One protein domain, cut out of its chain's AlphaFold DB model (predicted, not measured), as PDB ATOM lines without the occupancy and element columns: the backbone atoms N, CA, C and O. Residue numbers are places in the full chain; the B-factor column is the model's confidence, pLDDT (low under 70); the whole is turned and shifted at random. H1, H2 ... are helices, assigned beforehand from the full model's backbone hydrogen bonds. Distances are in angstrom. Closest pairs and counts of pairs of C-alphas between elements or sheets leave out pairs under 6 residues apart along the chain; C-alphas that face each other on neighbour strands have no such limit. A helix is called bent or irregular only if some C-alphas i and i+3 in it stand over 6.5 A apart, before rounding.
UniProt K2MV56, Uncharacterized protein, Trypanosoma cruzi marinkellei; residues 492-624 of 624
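What this domain is: This is residues 492 to 624 of the 624 residues of an uncharacterized protein of Trypanosoma cruzi marinkellei (UniProt K2MV56). Three helices, H1, H2 and H3, form an up-and-down bundle, and the long helix H4 packs on H3 at the side away from H1 and H2. H4 leads out of this body to a small, loosely joined head of three short helices, H5, H6 and H7, while the long loop of residues 536 to 552 lies at the end of the bundle toward the head. The printed part has 133 residues with seven named helices, H1 to H7 in chain order, and no named strand; its class is all helix. It is loose, with a radius of gyration of the C-alphas of 17.9 A, and spans 61 by 30 by 21 A.

Where its parts are: Find C-alpha 493 at (20.681, 33.950, 139.083); from there H1, residues 493 to 512, runs 29.1 A. H1 is irregular: C-alphas 494 and 497 are 7.3 A apart. Next come H2, residues 519 to 535, 24.6 A long, and H3, residues 553 to 566, 20.3 A long. H4, residues 572 to 595, runs 34.5 A and ends at C-alpha 595, (24.173, 22.680, 166.599). H5, residues 598 to 604, is only just irregular, with C-alphas 598 and 601 6.7 A apart. H6 holds residues 607 to 615, and H7, residues 618 to 623, ends at C-alpha 623, (21.065, 16.971, 162.735).

How they stand to each other: Look first at H1 and H2, a helical hairpin: they touch, closest at the C-alphas of Cys 508 and Leu 522, 6.4 A, at a shallow tilt of 3 degrees, opposite ways. H3 is the hub, touching three helices. It touches H1, closest at the C-alphas of Leu 501 and Val 559, 6.2 A, and runs the same way. It touches H2 with residues 563 to 566 alone, closest at the C-alphas of Val 526 and Ile 563, 7.0 A. H3 and H4, a hairpin, touch closest at the C-alphas of Tyr 560 and Leu 582, 5.8 A, at a shallow tilt of 28 degrees, opposite ways. H4 is apart from H1 and H2. H4 and H5 meet only through their link. H6 and H7 touch only at the corner, and only just, with 3 pairs of C-alphas within 8 A; the closest are those of Asp 613 and Leu 619, 5.0 A. In H2, H3, H4 and H6 every O i to N i+4 pair is within hydrogen-bond range; H1 has 14 of 16, H7 1 of 2 and H5 0 of 3, with 1 of 4 O i to N i+3 pairs in H5.

The domain as a whole: The C-alphas of Thr 516 and Pro 606, the two farthest apart, are 61.1 A from each other. The printed part has no cut, and the link from H2 to H3, 17 residues, is long. Look for pLDDT under 70 at residues 541 to 550, 568 to 570, 597 to 604 and 624.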
ATOM      1  N   PRO A 492      23.987  37.031 137.375       72.62
ATOM      2  CA  PRO A 492      23.876  35.619 137.717       72.62
ATOM      3  C   PRO A 492      22.650  35.375 138.601       72.62
ATOM      4  O   PRO A 492      22.465  36.090 139.588       72.62
ATOM      5  N   SER A 493      21.867  34.340 138.300       74.94
ATOM      6  CA  SER A 493      20.681  33.950 139.083       74.94
ATOM      7  C   SER A 493      20.991  33.767 140.573       74.94
ATOM      8  O   SER A 493      20.225  34.200 141.428       74.94
ATOM      9  N   LEU A 494      22.177  33.241 140.902       76.62
ATOM     10  CA  LEU A 494      22.680  33.117 142.278       76.62
ATOM     11  C   LEU A 494      22.660  34.447 143.059       76.62
ATOM     12  O   LEU A 494      22.454  34.454 144.268       76.62
ATOM     13  N   LEU A 495      22.913  35.575 142.391       80.00
ATOM     14  CA  LEU A 495      22.992  36.883 143.042       80.00
ATOM     15  C   LEU A 495      21.642  37.611 143.051       80.00
ATOM     16  O   LEU A 495      21.464  38.549 143.828       80.00
ATOM     17  N   GLU A 496      20.683  37.180 142.231       84.00
ATOM     18  CA  GLU A 496      19.375  37.817 142.061       84.00
ATOM     19  C   GLU A 496      18.631  38.100 143.377       84.00
ATOM     20  O   GLU A 496      18.220  39.252 143.560       84.00
ATOM     21  N   PRO A 497      18.554  37.176 144.356       84.62
ATOM     22  CA  PRO A 497      17.901  37.454 145.637       84.62
ATOM     23  C   PRO A 497      18.521  38.639 146.391       84.62
ATOM     24  O   PRO A 497      17.810  39.513 146.895       84.62
ATOM     25  N   GLY A 498      19.856  38.720 146.427       85.25
ATOM     26  CA  GLY A 498      20.575  39.814 147.084       85.25
ATOM     27  C   GLY A 498      20.342  41.163 146.399       85.25
ATOM     28  O   GLY A 498      20.196  42.189 147.066       85.25
ATOM     29  N   PHE A 499      20.245  41.159 145.068       88.25
ATOM     30  CA  PHE A 499      19.932  42.346 144.273       88.25
ATOM     31  C   PHE A 499      18.481  42.801 144.449       88.25
ATOM     32  O   PHE A 499      18.242  43.998 144.632       88.25
ATOM     33  N   LEU A 500      17.520  41.874 144.446       89.25
ATOM     34  CA  LEU A 500      16.110  42.169 144.707       89.25
ATOM     35  C   LEU A 500      15.915  42.743 146.112       89.25
ATOM     36  O   LEU A 500      15.217  43.744 146.270       89.25
ATOM     37  N   LEU A 501      16.586  42.171 147.118       90.56
ATOM     38  CA  LEU A 501      16.563  42.670 148.493       90.56
ATOM     39  C   LEU A 501      17.124  44.093 148.592       90.56
ATOM     40  O   LEU A 501      16.514  44.969 149.210       90.56
ATOM     41  N   ALA A 502      18.283  44.333 147.977       91.31
ATOM     42  CA  ALA A 502      18.908  45.647 147.967       91.31
ATOM     43  C   ALA A 502      18.046  46.694 147.246       91.31
ATOM     44  O   ALA A 502      17.942  47.829 147.716       91.31
ATOM     45  N   ARG A 503      17.408  46.305 146.135       92.81
ATOM     46  CA  ARG A 503      16.505  47.163 145.365       92.81
ATOM     47  C   ARG A 503      15.259  47.524 146.158       92.81
ATOM     48  O   ARG A 503      14.965  48.710 146.258       92.81
ATOM     49  N   LEU A 504      14.593  46.533 146.757       92.44
ATOM     50  CA  LEU A 504      13.436  46.748 147.626       92.44
ATOM     51  C   LEU A 504      13.783  47.760 148.721       92.44
ATOM     52  O   LEU A 504      13.124  48.785 148.854       92.44
ATOM     53  N   ARG A 505      14.884  47.522 149.445       92.62
ATOM     54  CA  ARG A 505      15.324  48.414 150.520       92.62
ATOM     55  C   ARG A 505      15.591  49.835 150.025       92.62
ATOM     56  O   ARG A 505      15.090  50.777 150.625       92.62
ATOM     57  N   ALA A 506      16.372  50.003 148.957       93.38
ATOM     58  CA  ALA A 506      16.715  51.330 148.445       93.38
ATOM     59  C   ALA A 506      15.492  52.092 147.915       93.38
ATOM     60  O   ALA A 506      15.379  53.289 148.158       93.38
ATOM     61  N   GLN A 507      14.573  51.415 147.216       92.25
ATOM     62  CA  GLN A 507      13.354  52.042 146.703       92.25
ATOM     63  C   GLN A 507      12.412  52.455 147.834       92.25
ATOM     64  O   GLN A 507      11.915  53.577 147.819       92.25
ATOM     65  N   CYS A 508      12.198  51.594 148.833       91.00
ATOM     66  CA  CYS A 508      11.362  51.925 149.985       91.00
ATOM     67  C   CYS A 508      11.930  53.098 150.794       91.00
ATOM     68  O   CYS A 508      11.185  54.020 151.110       91.00
ATOM     69  N   GLU A 509      13.235  53.110 151.090       92.31
ATOM     70  CA  GLU A 509      13.867  54.220 151.823       92.31
ATOM     71  C   GLU A 509      13.808  55.534 151.021       92.31
ATOM     72  O   GLU A 509      13.404  56.559 151.561       92.31
ATOM     73  N   ALA A 510      14.086  55.500 149.710       90.69
ATOM     74  CA  ALA A 510      13.971  56.683 148.852       90.69
ATOM     75  C   ALA A 510      12.533  57.233 148.772       90.69
ATOM     76  O   ALA A 510      12.335  58.445 148.713       90.69
ATOM     77  N   MET A 511      11.519  56.360 148.782       89.31
ATOM     78  CA  MET A 511      10.117  56.785 148.816       89.31
ATOM     79  C   MET A 511       9.727  57.388 150.162       89.31
ATOM     80  O   MET A 511       9.020  58.387 150.177       89.31
ATOM     81  N   MET A 512      10.200  56.836 151.283       86.94
ATOM     82  CA  MET A 512       9.936  57.421 152.603       86.94
ATOM     83  C   MET A 512      10.589  58.802 152.779       86.94
ATOM     84  O   MET A 512      10.073  59.624 153.531       86.94
ATOM     85  N   GLU A 513      11.694  59.081 152.079       88.38
ATOM     86  CA  GLU A 513      12.301  60.421 152.014       88.38
ATOM     87  C   GLU A 513      11.550  61.382 151.071       88.38
ATOM     88  O   GLU A 513      11.735  62.600 151.141       88.38
ATOM     89  N   CYS A 514      10.690  60.863 150.192       87.00
ATOM     90  CA  CYS A 514       9.958  61.646 149.208       87.00
ATOM     91  C   CYS A 514       8.655  62.206 149.794       87.00
ATOM     92  O   CYS A 514       7.730  61.471 150.126       87.00
ATOM     93  N   THR A 515       8.526  63.533 149.837       84.00
ATOM     94  CA  THR A 515       7.354  64.216 150.417       84.00
ATOM     95  C   THR A 515       6.052  64.009 149.642       84.00
ATOM     96  O   THR A 515       4.988  64.371 150.135       84.00
ATOM     97  N   THR A 516       6.121  63.494 148.412       86.81
ATOM     98  CA  THR A 516       4.954  63.259 147.548       86.81
ATOM     99  C   THR A 516       4.536  61.794 147.477       86.81
ATOM    100  O   THR A 516       3.525  61.504 146.844       86.81
ATOM    101  N   ALA A 517       5.311  60.872 148.055       85.94
ATOM    102  CA  ALA A 517       4.993  59.450 148.017       85.94
ATOM    103  C   ALA A 517       3.846  59.128 148.981       85.94
ATOM    104  O   ALA A 517       3.799  59.631 150.105       85.94
ATOM    105  N   THR A 518       2.920  58.277 148.544       86.38
ATOM    106  CA  THR A 518       1.811  57.811 149.377       86.38
ATOM    107  C   THR A 518       2.104  56.441 149.984       86.38
ATOM    108  O   THR A 518       2.924  55.664 149.494       86.38
ATOM    109  N   GLU A 519       1.375  56.104 151.046       83.81
ATOM    110  CA  GLU A 519       1.390  54.765 151.647       83.81
ATOM    111  C   GLU A 519       0.992  53.657 150.653       83.81
ATOM    112  O   GLU A 519       1.493  52.533 150.740       83.81
ATOM    113  N   ALA A 520       0.133  53.976 149.677       84.81
ATOM    114  CA  ALA A 520      -0.272  53.055 148.618       84.81
ATOM    115  C   ALA A 520       0.867  52.782 147.618       84.81
ATOM    116  O   ALA A 520       1.027  51.643 147.180       84.81
ATOM    117  N   ASP A 521       1.693  53.787 147.311       86.19
ATOM    118  CA  ASP A 521       2.866  53.620 146.440       86.19
ATOM    119  C   ASP A 521       3.899  52.688 147.087       86.19
ATOM    120  O   ASP A 521       4.441  51.793 146.435       86.19
ATOM    121  N   LEU A 522       4.123  52.848 148.397       86.62
ATOM    122  CA  LEU A 522       4.997  51.964 149.166       86.62
ATOM    123  C   LEU A 522       4.479  50.518 149.155       86.62
ATOM    124  O   LEU A 522       5.258  49.595 148.908       86.62
ATOM    125  N   ALA A 523       3.174  50.324 149.372       85.88
ATOM    126  CA  ALA A 523       2.543  49.006 149.339       85.88
ATOM    127  C   ALA A 523       2.718  48.320 147.973       85.88
ATOM    128  O   ALA A 523       3.132  47.162 147.915       85.88
ATOM    129  N   ALA A 524       2.480  49.052 146.881       87.81
ATOM    130  CA  ALA A 524       2.602  48.533 145.522       87.81
ATOM    131  C   ALA A 524       4.039  48.093 145.186       87.81
ATOM    132  O   ALA A 524       4.245  47.050 144.562       87.81
ATOM    133  N   VAL A 525       5.050  48.852 145.625       89.88
ATOM    134  CA  VAL A 525       6.462  48.484 145.420       89.88
ATOM    135  C   VAL A 525       6.836  47.234 146.209       89.88
ATOM    136  O   VAL A 525       7.531  46.367 145.666       89.88
ATOM    137  N   VAL A 526       6.388  47.128 147.465       90.06
ATOM    138  CA  VAL A 526       6.617  45.937 148.294       90.06
ATOM    139  C   VAL A 526       5.977  44.719 147.632       90.06
ATOM    140  O   VAL A 526       6.673  43.733 147.406       90.06
ATOM    141  N   GLU A 527       4.705  44.803 147.238       89.06
ATOM    142  CA  GLU A 527       3.983  43.709 146.578       89.06
ATOM    143  C   GLU A 527       4.676  43.264 145.281       89.06
ATOM    144  O   GLU A 527       4.929  42.074 145.086       89.06
ATOM    145  N   GLN A 528       5.089  44.213 144.434       91.12
ATOM    146  CA  GLN A 528       5.823  43.912 143.203       91.12
ATOM    147  C   GLN A 528       7.133  43.152 143.470       91.12
ATOM    148  O   GLN A 528       7.495  42.244 142.717       91.12
ATOM    149  N   HIS A 529       7.886  43.534 144.506       90.69
ATOM    150  CA  HIS A 529       9.152  42.873 144.830       90.69
ATOM    151  C   HIS A 529       8.937  41.522 145.502       90.69
ATOM    152  O   HIS A 529       9.707  40.609 145.221       90.69
ATOM    153  N   VAL A 530       7.893  41.374 146.320       89.81
ATOM    154  CA  VAL A 530       7.495  40.082 146.889       89.81
ATOM    155  C   VAL A 530       7.171  39.098 145.769       89.81
ATOM    156  O   VAL A 530       7.781  38.038 145.731       89.81
ATOM    157  N   GLN A 531       6.353  39.481 144.782       89.50
ATOM    158  CA  GLN A 531       6.044  38.625 143.625       89.50
ATOM    159  C   GLN A 531       7.304  38.195 142.853       89.50
ATOM    160  O   GLN A 531       7.428  37.055 142.409       89.50
ATOM    161  N   ARG A 532       8.281  39.099 142.697       88.94
ATOM    162  CA  ARG A 532       9.567  38.765 142.058       88.94
ATOM    163  C   ARG A 532      10.419  37.832 142.912       88.94
ATOM    164  O   ARG A 532      11.037  36.920 142.377       88.94
ATOM    165  N   MET A 533      10.456  38.056 144.222       88.81
ATOM    166  CA  MET A 533      11.169  37.198 145.168       88.81
ATOM    167  C   MET A 533      10.535  35.801 145.243       88.81
ATOM    168  O   MET A 533      11.269  34.818 145.290       88.81
ATOM    169  N   GLU A 534       9.204  35.696 145.166       87.06
ATOM    170  CA  GLU A 534       8.466  34.434 145.017       87.06
ATOM    171  C   GLU A 534       8.861  33.711 143.729       87.06
ATOM    172  O   GLU A 534       9.233  32.541 143.778       87.06
ATOM    173  N   ALA A 535       8.880  34.415 142.593       83.56
ATOM    174  CA  ALA A 535       9.286  33.839 141.309       83.56
ATOM    175  C   ALA A 535      10.740  33.329 141.303       83.56
ATOM    176  O   ALA A 535      11.051  32.374 140.596       83.56
ATOM    177  N   CYS A 536      11.620  33.938 142.104       76.94
ATOM    178  CA  CYS A 536      13.014  33.513 142.268       76.94
ATOM    179  C   CYS A 536      13.209  32.474 143.389       76.94
ATOM    180  O   CYS A 536      14.347  32.156 143.726       76.94
ATOM    181  N   GLY A 537      12.128  31.984 144.006       78.94
ATOM    182  CA  GLY A 537      12.180  30.954 145.043       78.94
ATOM    183  C   GLY A 537      12.636  31.435 146.425       78.94
ATOM    184  O   GLY A 537      12.965  30.614 147.268       78.94
ATOM    185  N   CYS A 538      12.634  32.742 146.719       82.88
ATOM    186  CA  CYS A 538      13.145  33.270 147.998       82.88
ATOM    187  C   CYS A 538      12.371  32.781 149.240       82.88
ATOM    188  O   CYS A 538      12.878  32.883 150.359       82.88
ATOM    189  N   PHE A 539      11.144  32.292 149.044       82.12
ATOM    190  CA  PHE A 539      10.223  31.867 150.100       82.12
ATOM    191  C   PHE A 539       9.946  30.357 150.107       82.12
ATOM    192  O   PHE A 539       9.092  29.921 150.876       82.12
ATOM    193  N   LEU A 540      10.638  29.568 149.276       76.75
ATOM    194  CA  LEU A 540      10.486  28.111 149.280       76.75
ATOM    195  C   LEU A 540      10.975  27.527 150.614       76.75
ATOM    196  O   LEU A 540      11.875  28.073 151.273       76.75
ATOM    197  N   GLU A 541      10.363  26.425 151.040       69.50
ATOM    198  CA  GLU A 541      10.806  25.711 152.237       69.50
ATOM    199  C   GLU A 541      12.105  24.935 151.959       69.50
ATOM    200  O   GLU A 541      12.377  24.523 150.837       69.50
ATOM    201  N   GLU A 542      12.922  24.702 152.994       64.19
ATOM    202  CA  GLU A 542      14.223  24.016 152.849       64.19
ATOM    203  C   GLU A 542      14.112  22.620 152.210       64.19
ATOM    204  O   GLU A 542      15.018  22.212 151.493       64.19
ATOM    205  N   SER A 543      13.007  21.900 152.435       58.34
ATOM    206  CA  SER A 543      12.756  20.583 151.827       58.34
ATOM    207  C   SER A 543      12.551  20.635 150.311       58.34
ATOM    208  O   SER A 543      12.638  19.614 149.641       58.34
ATOM    209  N   GLU A 544      12.262  21.811 149.757       58.50
ATOM    210  CA  GLU A 544      12.086  22.020 148.317       58.50
ATOM    211  C   GLU A 544      13.386  22.518 147.649       58.50
ATOM    212  O   GLU A 544      13.477  22.586 146.425       58.50
ATOM    213  N   GLU A 545      14.416  22.828 148.447       61.69
ATOM    214  CA  GLU A 545      15.647  23.519 148.043       61.69
ATOM    215  C   GLU A 545      16.924  22.675 148.202       61.69
ATOM    216  O   GLU A 545      18.033  23.205 148.109       61.69
ATOM    217  N   GLU A 546      16.795  21.367 148.424       65.81
ATOM    218  CA  GLU A 546      17.866  20.482 148.910       65.81
ATOM    219  C   GLU A 546      19.141  20.442 148.031       65.81
ATOM    220  O   GLU A 546      20.239  20.230 148.552       65.81
ATOM    221  N   ASP A 547      19.021  20.737 146.728       68.56
ATOM    222  CA  ASP A 547      20.133  20.927 145.767       68.56
ATOM    223  C   ASP A 547      20.072  22.290 145.046       68.56
ATOM    224  O   ASP A 547      20.617  22.484 143.956       68.56
ATOM    225  N   SER A 548      19.348  23.251 145.622       64.56
ATOM    226  CA  SER A 548      19.219  24.581 145.045       64.56
ATOM    227  C   SER A 548      20.441  25.442 145.374       64.56
ATOM    228  O   SER A 548      21.012  25.424 146.466       64.56
ATOM    229  N   ILE A 549      20.845  26.245 144.394       62.47
ATOM    230  CA  ILE A 549      21.917  27.239 144.532       62.47
ATOM    231  C   ILE A 549      21.413  28.459 145.344       62.47
ATOM    232  O   ILE A 549      22.201  29.324 145.726       62.47
ATOM    233  N   GLY A 550      20.099  28.530 145.600       65.56
ATOM    234  CA  GLY A 550      19.364  29.729 145.986       65.56
ATOM    235  C   GLY A 550      19.283  29.987 147.489       65.56
ATOM    236  O   GLY A 550      19.042  29.088 148.279       65.56
ATOM    237  N   ILE A 551      19.481  31.266 147.825       78.56
ATOM    238  CA  ILE A 551      19.177  31.983 149.072       78.56
ATOM    239  C   ILE A 551      19.538  31.291 150.407       78.56
ATOM    240  O   ILE A 551      18.902  30.367 150.903       78.56
ATOM    241  N   THR A 552      20.539  31.839 151.095       83.06
ATOM    242  CA  THR A 552      20.909  31.364 152.435       83.06
ATOM    243  C   THR A 552      19.806  31.635 153.460       83.06
ATOM    244  O   THR A 552      19.099  32.640 153.387       83.06
ATOM    245  N   LEU A 553      19.730  30.821 154.517       84.50
ATOM    246  CA  LEU A 553      18.821  31.049 155.647       84.50
ATOM    247  C   LEU A 553      18.973  32.459 156.261       84.50
ATOM    248  O   LEU A 553      17.999  33.067 156.706       84.50
ATOM    249  N   ALA A 554      20.196  32.999 156.263       85.44
ATOM    250  CA  ALA A 554      20.472  34.358 156.721       85.44
ATOM    251  C   ALA A 554      19.926  35.426 155.756       85.44
ATOM    252  O   ALA A 554      19.415  36.451 156.206       85.44
ATOM    253  N   GLU A 555      19.999  35.198 154.445       87.00
ATOM    254  CA  GLU A 555      19.393  36.073 153.436       87.00
ATOM    255  C   GLU A 555      17.866  35.995 153.484       87.00
ATOM    256  O   GLU A 555      17.234  37.050 153.463       87.00
ATOM    257  N   LYS A 556      17.274  34.804 153.670       88.00
ATOM    258  CA  LYS A 556      15.831  34.647 153.931       88.00
ATOM    259  C   LYS A 556      15.414  35.508 155.115       88.00
ATOM    260  O   LYS A 556      14.521  36.339 154.990       88.00
ATOM    261  N   LEU A 557      16.121  35.402 156.242       88.44
ATOM    262  CA  LEU A 557      15.860  36.244 157.409       88.44
ATOM    263  C   LEU A 557      15.905  37.745 157.065       88.44
ATOM    264  O   LEU A 557      15.033  38.497 157.499       88.44
ATOM    265  N   CYS A 558      16.885  38.183 156.266       88.62
ATOM    266  CA  CYS A 558      16.979  39.574 155.817       88.62
ATOM    267  C   CYS A 558      15.806  39.989 154.919       88.62
ATOM    268  O   CYS A 558      15.318  41.110 155.056       88.62
ATOM    269  N   VAL A 559      15.348  39.107 154.026       88.94
ATOM    270  CA  VAL A 559      14.177  39.327 153.164       88.94
ATOM    271  C   VAL A 559      12.921  39.513 154.010       88.94
ATOM    272  O   VAL A 559      12.284  40.561 153.917       88.94
ATOM    273  N   TYR A 560      12.627  38.566 154.905       88.56
ATOM    274  CA  TYR A 560      11.480  38.649 155.813       88.56
ATOM    275  C   TYR A 560      11.539  39.902 156.697       88.56
ATOM    276  O   TYR A 560      10.537  40.594 156.842       88.56
ATOM    277  N   ALA A 561      12.712  40.249 157.238       87.94
ATOM    278  CA  ALA A 561      12.879  41.446 158.063       87.94
ATOM    279  C   ALA A 561      12.673  42.748 157.266       87.94
ATOM    280  O   ALA A 561      12.102  43.710 157.782       87.94
ATOM    281  N   CYS A 562      13.136  42.787 156.014       88.75
ATOM    282  CA  CYS A 562      12.957  43.933 155.126       88.75
ATOM    283  C   CYS A 562      11.477  44.124 154.772       88.75
ATOM    284  O   CYS A 562      10.947  45.224 154.921       88.75
ATOM    285  N   ILE A 563      10.790  43.044 154.386       87.94
ATOM    286  CA  ILE A 563       9.358  43.067 154.062       87.94
ATOM    287  C   ILE A 563       8.543  43.468 155.291       87.94
ATOM    288  O   ILE A 563       7.765  44.410 155.206       87.94
ATOM    289  N   ALA A 564       8.770  42.838 156.449       85.38
ATOM    290  CA  ALA A 564       8.043  43.142 157.683       85.38
ATOM    291  C   ALA A 564       8.167  44.619 158.099       85.38
ATOM    292  O   ALA A 564       7.215  45.206 158.614       85.38
ATOM    293  N   ARG A 565       9.320  45.251 157.831       85.75
ATOM    294  CA  ARG A 565       9.517  46.683 158.091       85.75
ATOM    295  C   ARG A 565       8.652  47.573 157.195       85.75
ATOM    296  O   ARG A 565       8.151  48.581 157.683       85.75
ATOM    297  N   PHE A 566       8.522  47.249 155.910       84.19
ATOM    298  CA  PHE A 566       7.842  48.110 154.930       84.19
ATOM    299  C   PHE A 566       6.374  47.732 154.687       84.19
ATOM    300  O   PHE A 566       5.612  48.554 154.187       84.19
ATOM    301  N   ALA A 567       5.941  46.548 155.120       74.38
ATOM    302  CA  ALA A 567       4.569  46.040 155.036       74.38
ATOM    303  C   ALA A 567       3.606  46.662 156.076       74.38
ATOM    304  O   ALA A 567       2.688  46.008 156.570       74.38
ATOM    305  N   VAL A 568       3.804  47.934 156.449       65.31
ATOM    306  CA  VAL A 568       3.014  48.622 157.494       65.31
ATOM    307  C   VAL A 568       1.537  48.772 157.096       65.31
ATOM    308  O   VAL A 568       0.675  48.848 157.969       65.31
ATOM    309  N   THR A 569       1.257  48.755 155.793       62.44
ATOM    310  CA  THR A 569      -0.057  48.958 155.162       62.44
ATOM    311  C   THR A 569      -0.724  47.658 154.692       62.44
ATOM    312  O   THR A 569      -1.855  47.689 154.210       62.44
ATOM    313  N   SER A 570      -0.045  46.511 154.827       66.31
ATOM    314  CA  SER A 570      -0.586  45.193 154.474       66.31
ATOM    315  C   SER A 570      -1.687  44.756 155.446       66.31
ATOM    316  O   SER A 570      -1.772  45.256 156.572       66.31
ATOM    317  N   SER A 571      -2.535  43.805 155.034       70.31
ATOM    318  CA  SER A 571      -3.583  43.276 155.915       70.31
ATOM    319  C   SER A 571      -2.979  42.723 157.212       70.31
ATOM    320  O   SER A 571      -1.862  42.197 157.223       70.31
ATOM    321  N   VAL A 572      -3.723  42.838 158.318       75.81
ATOM    322  CA  VAL A 572      -3.273  42.384 159.648       75.81
ATOM    323  C   VAL A 572      -2.828  40.917 159.604       75.81
ATOM    324  O   VAL A 572      -1.784  40.581 160.161       75.81
ATOM    325  N   ASP A 573      -3.547  40.082 158.852       76.00
ATOM    326  CA  ASP A 573      -3.242  38.659 158.681       76.00
ATOM    327  C   ASP A 573      -1.926  38.418 157.921       76.00
ATOM    328  O   ASP A 573      -1.122  37.574 158.320       76.00
ATOM    329  N   GLN A 574      -1.658  39.180 156.852       76.25
ATOM    330  CA  GLN A 574      -0.397  39.077 156.107       76.25
ATOM    331  C   GLN A 574       0.785  39.521 156.961       76.25
ATOM    332  O   GLN A 574       1.803  38.834 157.018       76.25
ATOM    333  N   ARG A 575       0.644  40.642 157.669       79.12
ATOM    334  CA  ARG A 575       1.684  41.147 158.568       79.12
ATOM    335  C   ARG A 575       2.003  40.147 159.677       79.12
ATOM    336  O   ARG A 575       3.170  39.852 159.919       79.12
ATOM    337  N   GLN A 576       0.972  39.562 160.284       82.62
ATOM    338  CA  GLN A 576       1.136  38.535 161.306       82.62
ATOM    339  C   GLN A 576       1.810  37.270 160.751       82.62
ATOM    340  O   GLN A 576       2.644  36.676 161.431       82.62
ATOM    341  N   SER A 577       1.511  36.880 159.508       84.62
ATOM    342  CA  SER A 577       2.212  35.787 158.821       84.62
ATOM    343  C   SER A 577       3.710  36.079 158.649       84.62
ATOM    344  O   SER A 577       4.548  35.253 159.020       84.62
ATOM    345  N   TRP A 578       4.071  37.274 158.167       85.00
ATOM    346  CA  TRP A 578       5.472  37.680 158.003       85.00
ATOM    347  C   TRP A 578       6.230  37.715 159.335       85.00
ATOM    348  O   TRP A 578       7.342  37.189 159.413       85.00
ATOM    349  N   ASP A 579       5.619  38.253 160.392       84.12
ATOM    350  CA  ASP A 579       6.212  38.312 161.734       84.12
ATOM    351  C   ASP A 579       6.395  36.914 162.352       84.12
ATOM    352  O   ASP A 579       7.430  36.620 162.970       84.12
ATOM    353  N   ASN A 580       5.429  36.013 162.147       87.62
ATOM    354  CA  ASN A 580       5.528  34.617 162.572       87.62
ATOM    355  C   ASN A 580       6.674  33.896 161.850       87.62
ATOM    356  O   ASN A 580       7.492  33.239 162.500       87.62
ATOM    357  N   ASN A 581       6.779  34.067 160.530       87.69
ATOM    358  CA  ASN A 581       7.849  33.483 159.721       87.69
ATOM    359  C   ASN A 581       9.225  34.038 160.111       87.69
ATOM    360  O   ASN A 581      10.171  33.274 160.299       87.69
ATOM    361  N   LEU A 582       9.336  35.351 160.338       88.38
ATOM    362  CA  LEU A 582      10.561  35.987 160.827       88.38
ATOM    363  C   LEU A 582      10.994  35.409 162.183       88.38
ATOM    364  O   LEU A 582      12.172  35.101 162.398       88.38
ATOM    365  N   THR A 583      10.041  35.226 163.099       89.38
ATOM    366  CA  THR A 583      10.291  34.651 164.427       89.38
ATOM    367  C   THR A 583      10.726  33.188 164.327       89.38
ATOM    368  O   THR A 583      11.692  32.782 164.983       89.38
ATOM    369  N   ALA A 584      10.065  32.404 163.471       89.62
ATOM    370  CA  ALA A 584      10.407  31.011 163.211       89.62
ATOM    371  C   ALA A 584      11.821  30.876 162.622       89.62
ATOM    372  O   ALA A 584      12.634  30.121 163.160       89.62
ATOM    373  N   LEU A 585      12.156  31.669 161.598       88.75
ATOM    374  CA  LEU A 585      13.486  31.699 160.979       88.75
ATOM    375  C   LEU A 585      14.569  32.128 161.970       88.75
ATOM    376  O   LEU A 585      15.625  31.503 162.040       88.75
ATOM    377  N   THR A 586      14.297  33.141 162.796       89.62
ATOM    378  CA  THR A 586      15.232  33.588 163.840       89.62
ATOM    379  C   THR A 586      15.509  32.472 164.846       89.62
ATOM    380  O   THR A 586      16.665  32.214 165.194       89.62
ATOM    381  N   LYS A 587      14.459  31.790 165.323       90.38
ATOM    382  CA  LYS A 587      14.589  30.662 166.255       90.38
ATOM    383  C   LYS A 587      15.373  29.517 165.618       90.38
ATOM    384  O   LYS A 587      16.265  28.969 166.264       90.38
ATOM    385  N   LYS A 588      15.076  29.202 164.355       88.69
ATOM    386  CA  LYS A 588      15.755  28.163 163.582       88.69
ATOM    387  C   LYS A 588      17.240  28.475 163.427       88.69
ATOM    388  O   LYS A 588      18.065  27.668 163.832       88.69
ATOM    389  N   LEU A 589      17.596  29.670 162.957       86.88
ATOM    390  CA  LEU A 589      18.991  30.078 162.778       86.88
ATOM    391  C   LEU A 589      19.773  30.045 164.102       86.88
ATOM    392  O   LEU A 589      20.889  29.535 164.137       86.88
ATOM    393  N   ARG A 590      19.165  30.475 165.218       86.50
ATOM    394  CA  ARG A 590      19.769  30.324 166.556       86.50
ATOM    395  C   ARG A 590      19.990  28.860 166.927       86.50
ATOM    396  O   ARG A 590      21.073  28.507 167.383       86.50
ATOM    397  N   GLN A 591      18.994  27.999 166.726       87.75
ATOM    398  CA  GLN A 591      19.131  26.563 166.983       87.75
ATOM    399  C   GLN A 591      20.272  25.954 166.158       87.75
ATOM    400  O   GLN A 591      21.086  25.210 166.702       87.75
ATOM    401  N   ARG A 592      20.373  26.307 164.872       85.62
ATOM    402  CA  ARG A 592      21.433  25.830 163.975       85.62
ATOM    403  C   ARG A 592      22.820  26.287 164.426       85.62
ATOM    404  O   ARG A 592      23.728  25.461 164.468       85.62
ATOM    405  N   GLN A 593      22.958  27.534 164.886       83.00
ATOM    406  CA  GLN A 593      24.193  28.043 165.502       83.00
ATOM    407  C   GLN A 593      24.610  27.233 166.743       83.00
ATOM    408  O   GLN A 593      25.790  26.940 166.922       83.00
ATOM    409  N   PHE A 594      23.658  26.797 167.578       82.88
ATOM    410  CA  PHE A 594      23.966  25.910 168.710       82.88
ATOM    411  C   PHE A 594      24.380  24.495 168.273       82.88
ATOM    412  O   PHE A 594      25.142  23.830 168.975       82.88
ATOM    413  N   GLN A 595      23.902  24.022 167.120       81.88
ATOM    414  CA  GLN A 595      24.173  22.680 166.599       81.88
ATOM    415  C   GLN A 595      25.499  22.569 165.824       81.88
ATOM    416  O   GLN A 595      25.886  21.455 165.478       81.88
ATOM    417  N   GLU A 596      26.229  23.664 165.574       78.00
ATOM    418  CA  GLU A 596      27.454  23.699 164.743       78.00
ATOM    419  C   GLU A 596      28.586  22.746 165.200       78.00
ATOM    420  O   GLU A 596      29.483  22.434 164.422       78.00
ATOM    421  N   GLY A 597      28.538  22.202 166.421       64.25
ATOM    422  CA  GLY A 597      29.488  21.183 166.890       64.25
ATOM    423  C   GLY A 597      29.247  19.756 166.368       64.25
ATOM    424  O   GLY A 597      30.169  18.946 166.390       64.25
ATOM    425  N   LYS A 598      28.041  19.426 165.881       66.75
ATOM    426  CA  LYS A 598      27.651  18.044 165.518       66.75
ATOM    427  C   LYS A 598      28.086  17.603 164.107       66.75
ATOM    428  O   LYS A 598      27.990  16.429 163.771       66.75
ATOM    429  N   TRP A 599      28.599  18.525 163.291       68.25
ATOM    430  CA  TRP A 599      28.823  18.327 161.847       68.25
ATOM    431  C   TRP A 599      30.165  17.697 161.491       68.25
ATOM    432  O   TRP A 599      30.315  17.154 160.400       68.25
ATOM    433  N   GLN A 600      31.146  17.738 162.396       61.47
ATOM    434  CA  GLN A 600      32.474  17.166 162.139       61.47
ATOM    435  C   GLN A 600      32.434  15.646 161.909       61.47
ATOM    436  O   GLN A 600      33.338  15.102 161.289       61.47
ATOM    437  N   VAL A 601      31.375  14.963 162.352       57.09
ATOM    438  CA  VAL A 601      31.175  13.521 162.133       57.09
ATOM    439  C   VAL A 601      30.868  13.205 160.659       57.09
ATOM    440  O   VAL A 601      31.212  12.132 160.167       57.09
ATOM    441  N   LEU A 602      30.280  14.155 159.927       62.81
ATOM    442  CA  LEU A 602      29.803  13.950 158.555       62.81
ATOM    443  C   LEU A 602      30.893  14.111 157.494       62.81
ATOM    444  O   LEU A 602      30.763  13.554 156.407       62.81
ATOM    445  N   SER A 603      32.000  14.794 157.810       59.28
ATOM    446  CA  SER A 603      33.130  14.952 156.881       59.28
ATOM    447  C   SER A 603      33.857  13.639 156.573       59.28
ATOM    448  O   SER A 603      34.616  13.576 155.610       59.28
ATOM    449  N   ASN A 604      33.633  12.602 157.386       64.81
ATOM    450  CA  ASN A 604      34.247  11.284 157.225       64.81
ATOM    451  C   ASN A 604      33.323  10.281 156.511       64.81
ATOM    452  O   ASN A 604      33.711   9.133 156.300       64.81
ATOM    453  N   MET A 605      32.097  10.677 156.148       78.31
ATOM    454  CA  MET A 605      31.185   9.800 155.415       78.31
ATOM    455  C   MET A 605      31.577   9.708 153.932       78.31
ATOM    456  O   MET A 605      32.046  10.688 153.352       78.31
ATOM    457  N   PRO A 606      31.344   8.556 153.273       80.75
ATOM    458  CA  PRO A 606      31.544   8.439 151.834       80.75
ATOM    459  C   PRO A 606      30.723   9.489 151.080       80.75
ATOM    460  O   PRO A 606      29.510   9.572 151.274       80.75
ATOM    461  N   MET A 607      31.366  10.224 150.170       82.88
ATOM    462  CA  MET A 607      30.748  11.292 149.371       82.88
ATOM    463  C   MET A 607      29.419  10.877 148.734       82.88
ATOM    464  O   MET A 607      28.456  11.627 148.790       82.88
ATOM    465  N   ARG A 608      29.322   9.648 148.213       81.88
ATOM    466  CA  ARG A 608      28.075   9.108 147.652       81.88
ATOM    467  C   ARG A 608      26.908   9.148 148.644       81.88
ATOM    468  O   ARG A 608      25.796   9.484 148.248       81.88
ATOM    469  N   ARG A 609      27.156   8.802 149.915       84.69
ATOM    470  CA  ARG A 609      26.139   8.871 150.974       84.69
ATOM    471  C   ARG A 609      25.775  10.315 151.258       84.69
ATOM    472  O   ARG A 609      24.598  10.613 151.301       84.69
ATOM    473  N   VAL A 610      26.756  11.207 151.355       84.81
ATOM    474  CA  VAL A 610      26.493  12.630 151.599       84.81
ATOM    475  C   VAL A 610      25.690  13.253 150.459       84.81
ATOM    476  O   VAL A 610      24.688  13.890 150.738       84.81
ATOM    477  N   CYS A 611      26.062  13.029 149.193       85.75
ATOM    478  CA  CYS A 611      25.288  13.530 148.056       85.75
ATOM    479  C   CYS A 611      23.853  12.998 148.108       85.75
ATOM    480  O   CYS A 611      22.919  13.780 148.067       85.75
ATOM    481  N   ARG A 612      23.662  11.685 148.281       86.06
ATOM    482  CA  ARG A 612      22.322  11.086 148.369       86.06
ATOM    483  C   ARG A 612      21.513  11.622 149.555       86.06
ATOM    484  O   ARG A 612      20.324  11.879 149.416       86.06
ATOM    485  N   ASP A 613      22.133  11.755 150.721       86.12
ATOM    486  CA  ASP A 613      21.464  12.186 151.948       86.12
ATOM    487  C   ASP A 613      21.164  13.702 151.916       86.12
ATOM    488  O   ASP A 613      20.192  14.133 152.532       86.12
ATOM    489  N   ILE A 614      21.949  14.501 151.177       85.25
ATOM    490  CA  ILE A 614      21.632  15.898 150.828       85.25
ATOM    491  C   ILE A 614      20.437  15.938 149.880       85.25
ATOM    492  O   ILE A 614      19.460  16.598 150.197       85.25
ATOM    493  N   LEU A 615      20.482  15.177 148.782       83.94
ATOM    494  CA  LEU A 615      19.435  15.118 147.752       83.94
ATOM    495  C   LEU A 615      18.088  14.550 148.234       83.94
ATOM    496  O   LEU A 615      17.115  14.592 147.490       83.94
ATOM    497  N   SER A 616      18.056  13.936 149.418       81.69
ATOM    498  CA  SER A 616      16.850  13.362 150.030       81.69
ATOM    499  C   SER A 616      16.449  14.053 151.335       81.69
ATOM    500  O   SER A 616      15.581  13.544 152.049       81.69
ATOM    501  N   GLY A 617      17.160  15.114 151.727       79.81
ATOM    502  CA  GLY A 617      16.915  15.857 152.965       79.81
ATOM    503  C   GLY A 617      17.254  15.104 154.248       79.81
ATOM    504  O   GLY A 617      17.237  15.683 155.339       79.81
ATOM    505  N   ALA A 618      17.604  13.819 154.149       84.31
ATOM    506  CA  ALA A 618      17.913  12.952 155.278       84.31
ATOM    507  C   ALA A 618      19.061  13.511 156.124       84.31
ATOM    508  O   ALA A 618      19.060  13.357 157.348       84.31
ATOM    509  N   LEU A 619      20.014  14.208 155.495       80.50
ATOM    510  CA  LEU A 619      21.113  14.831 156.218       80.50
ATOM    511  C   LEU A 619      20.595  15.900 157.188       80.50
ATOM    512  O   LEU A 619      20.965  15.887 158.356       80.50
ATOM    513  N   LEU A 620      19.676  16.776 156.767       78.69
ATOM    514  CA  LEU A 620      19.114  17.799 157.658       78.69
ATOM    515  C   LEU A 620      18.370  17.183 158.848       78.69
ATOM    516  O   LEU A 620      18.500  17.700 159.959       78.69
ATOM    517  N   GLN A 621      17.645  16.083 158.623       79.75
ATOM    518  CA  GLN A 621      16.882  15.372 159.657       79.75
ATOM    519  C   GLN A 621      17.776  14.716 160.718       79.75
ATOM    520  O   GLN A 621      17.413  14.679 161.889       79.75
ATOM    521  N   GLN A 622      18.961  14.226 160.343       75.62
ATOM    522  CA  GLN A 622      19.905  13.623 161.296       75.62
ATOM    523  C   GLN A 622      20.469  14.631 162.305       75.62
ATOM    524  O   GLN A 622      21.043  14.243 163.325       75.62
ATOM    525  N   LEU A 623      20.360  15.924 162.005       70.06
ATOM    526  CA  LEU A 623      21.065  16.971 162.735       70.06
ATOM    527  C   LEU A 623      20.143  17.958 163.447       70.06
ATOM    528  O   LEU A 623      20.604  18.656 164.358       70.06
ATOM    529  N   THR A 624      18.869  18.017 163.044       64.69
ATOM    530  CA  THR A 624      17.777  18.591 163.846       64.69
ATOM    531  C   THR A 624      17.602  17.806 165.130       64.69
ATOM    532  O   THR A 624      17.617  18.473 166.193       64.69
TER     533      THR A 624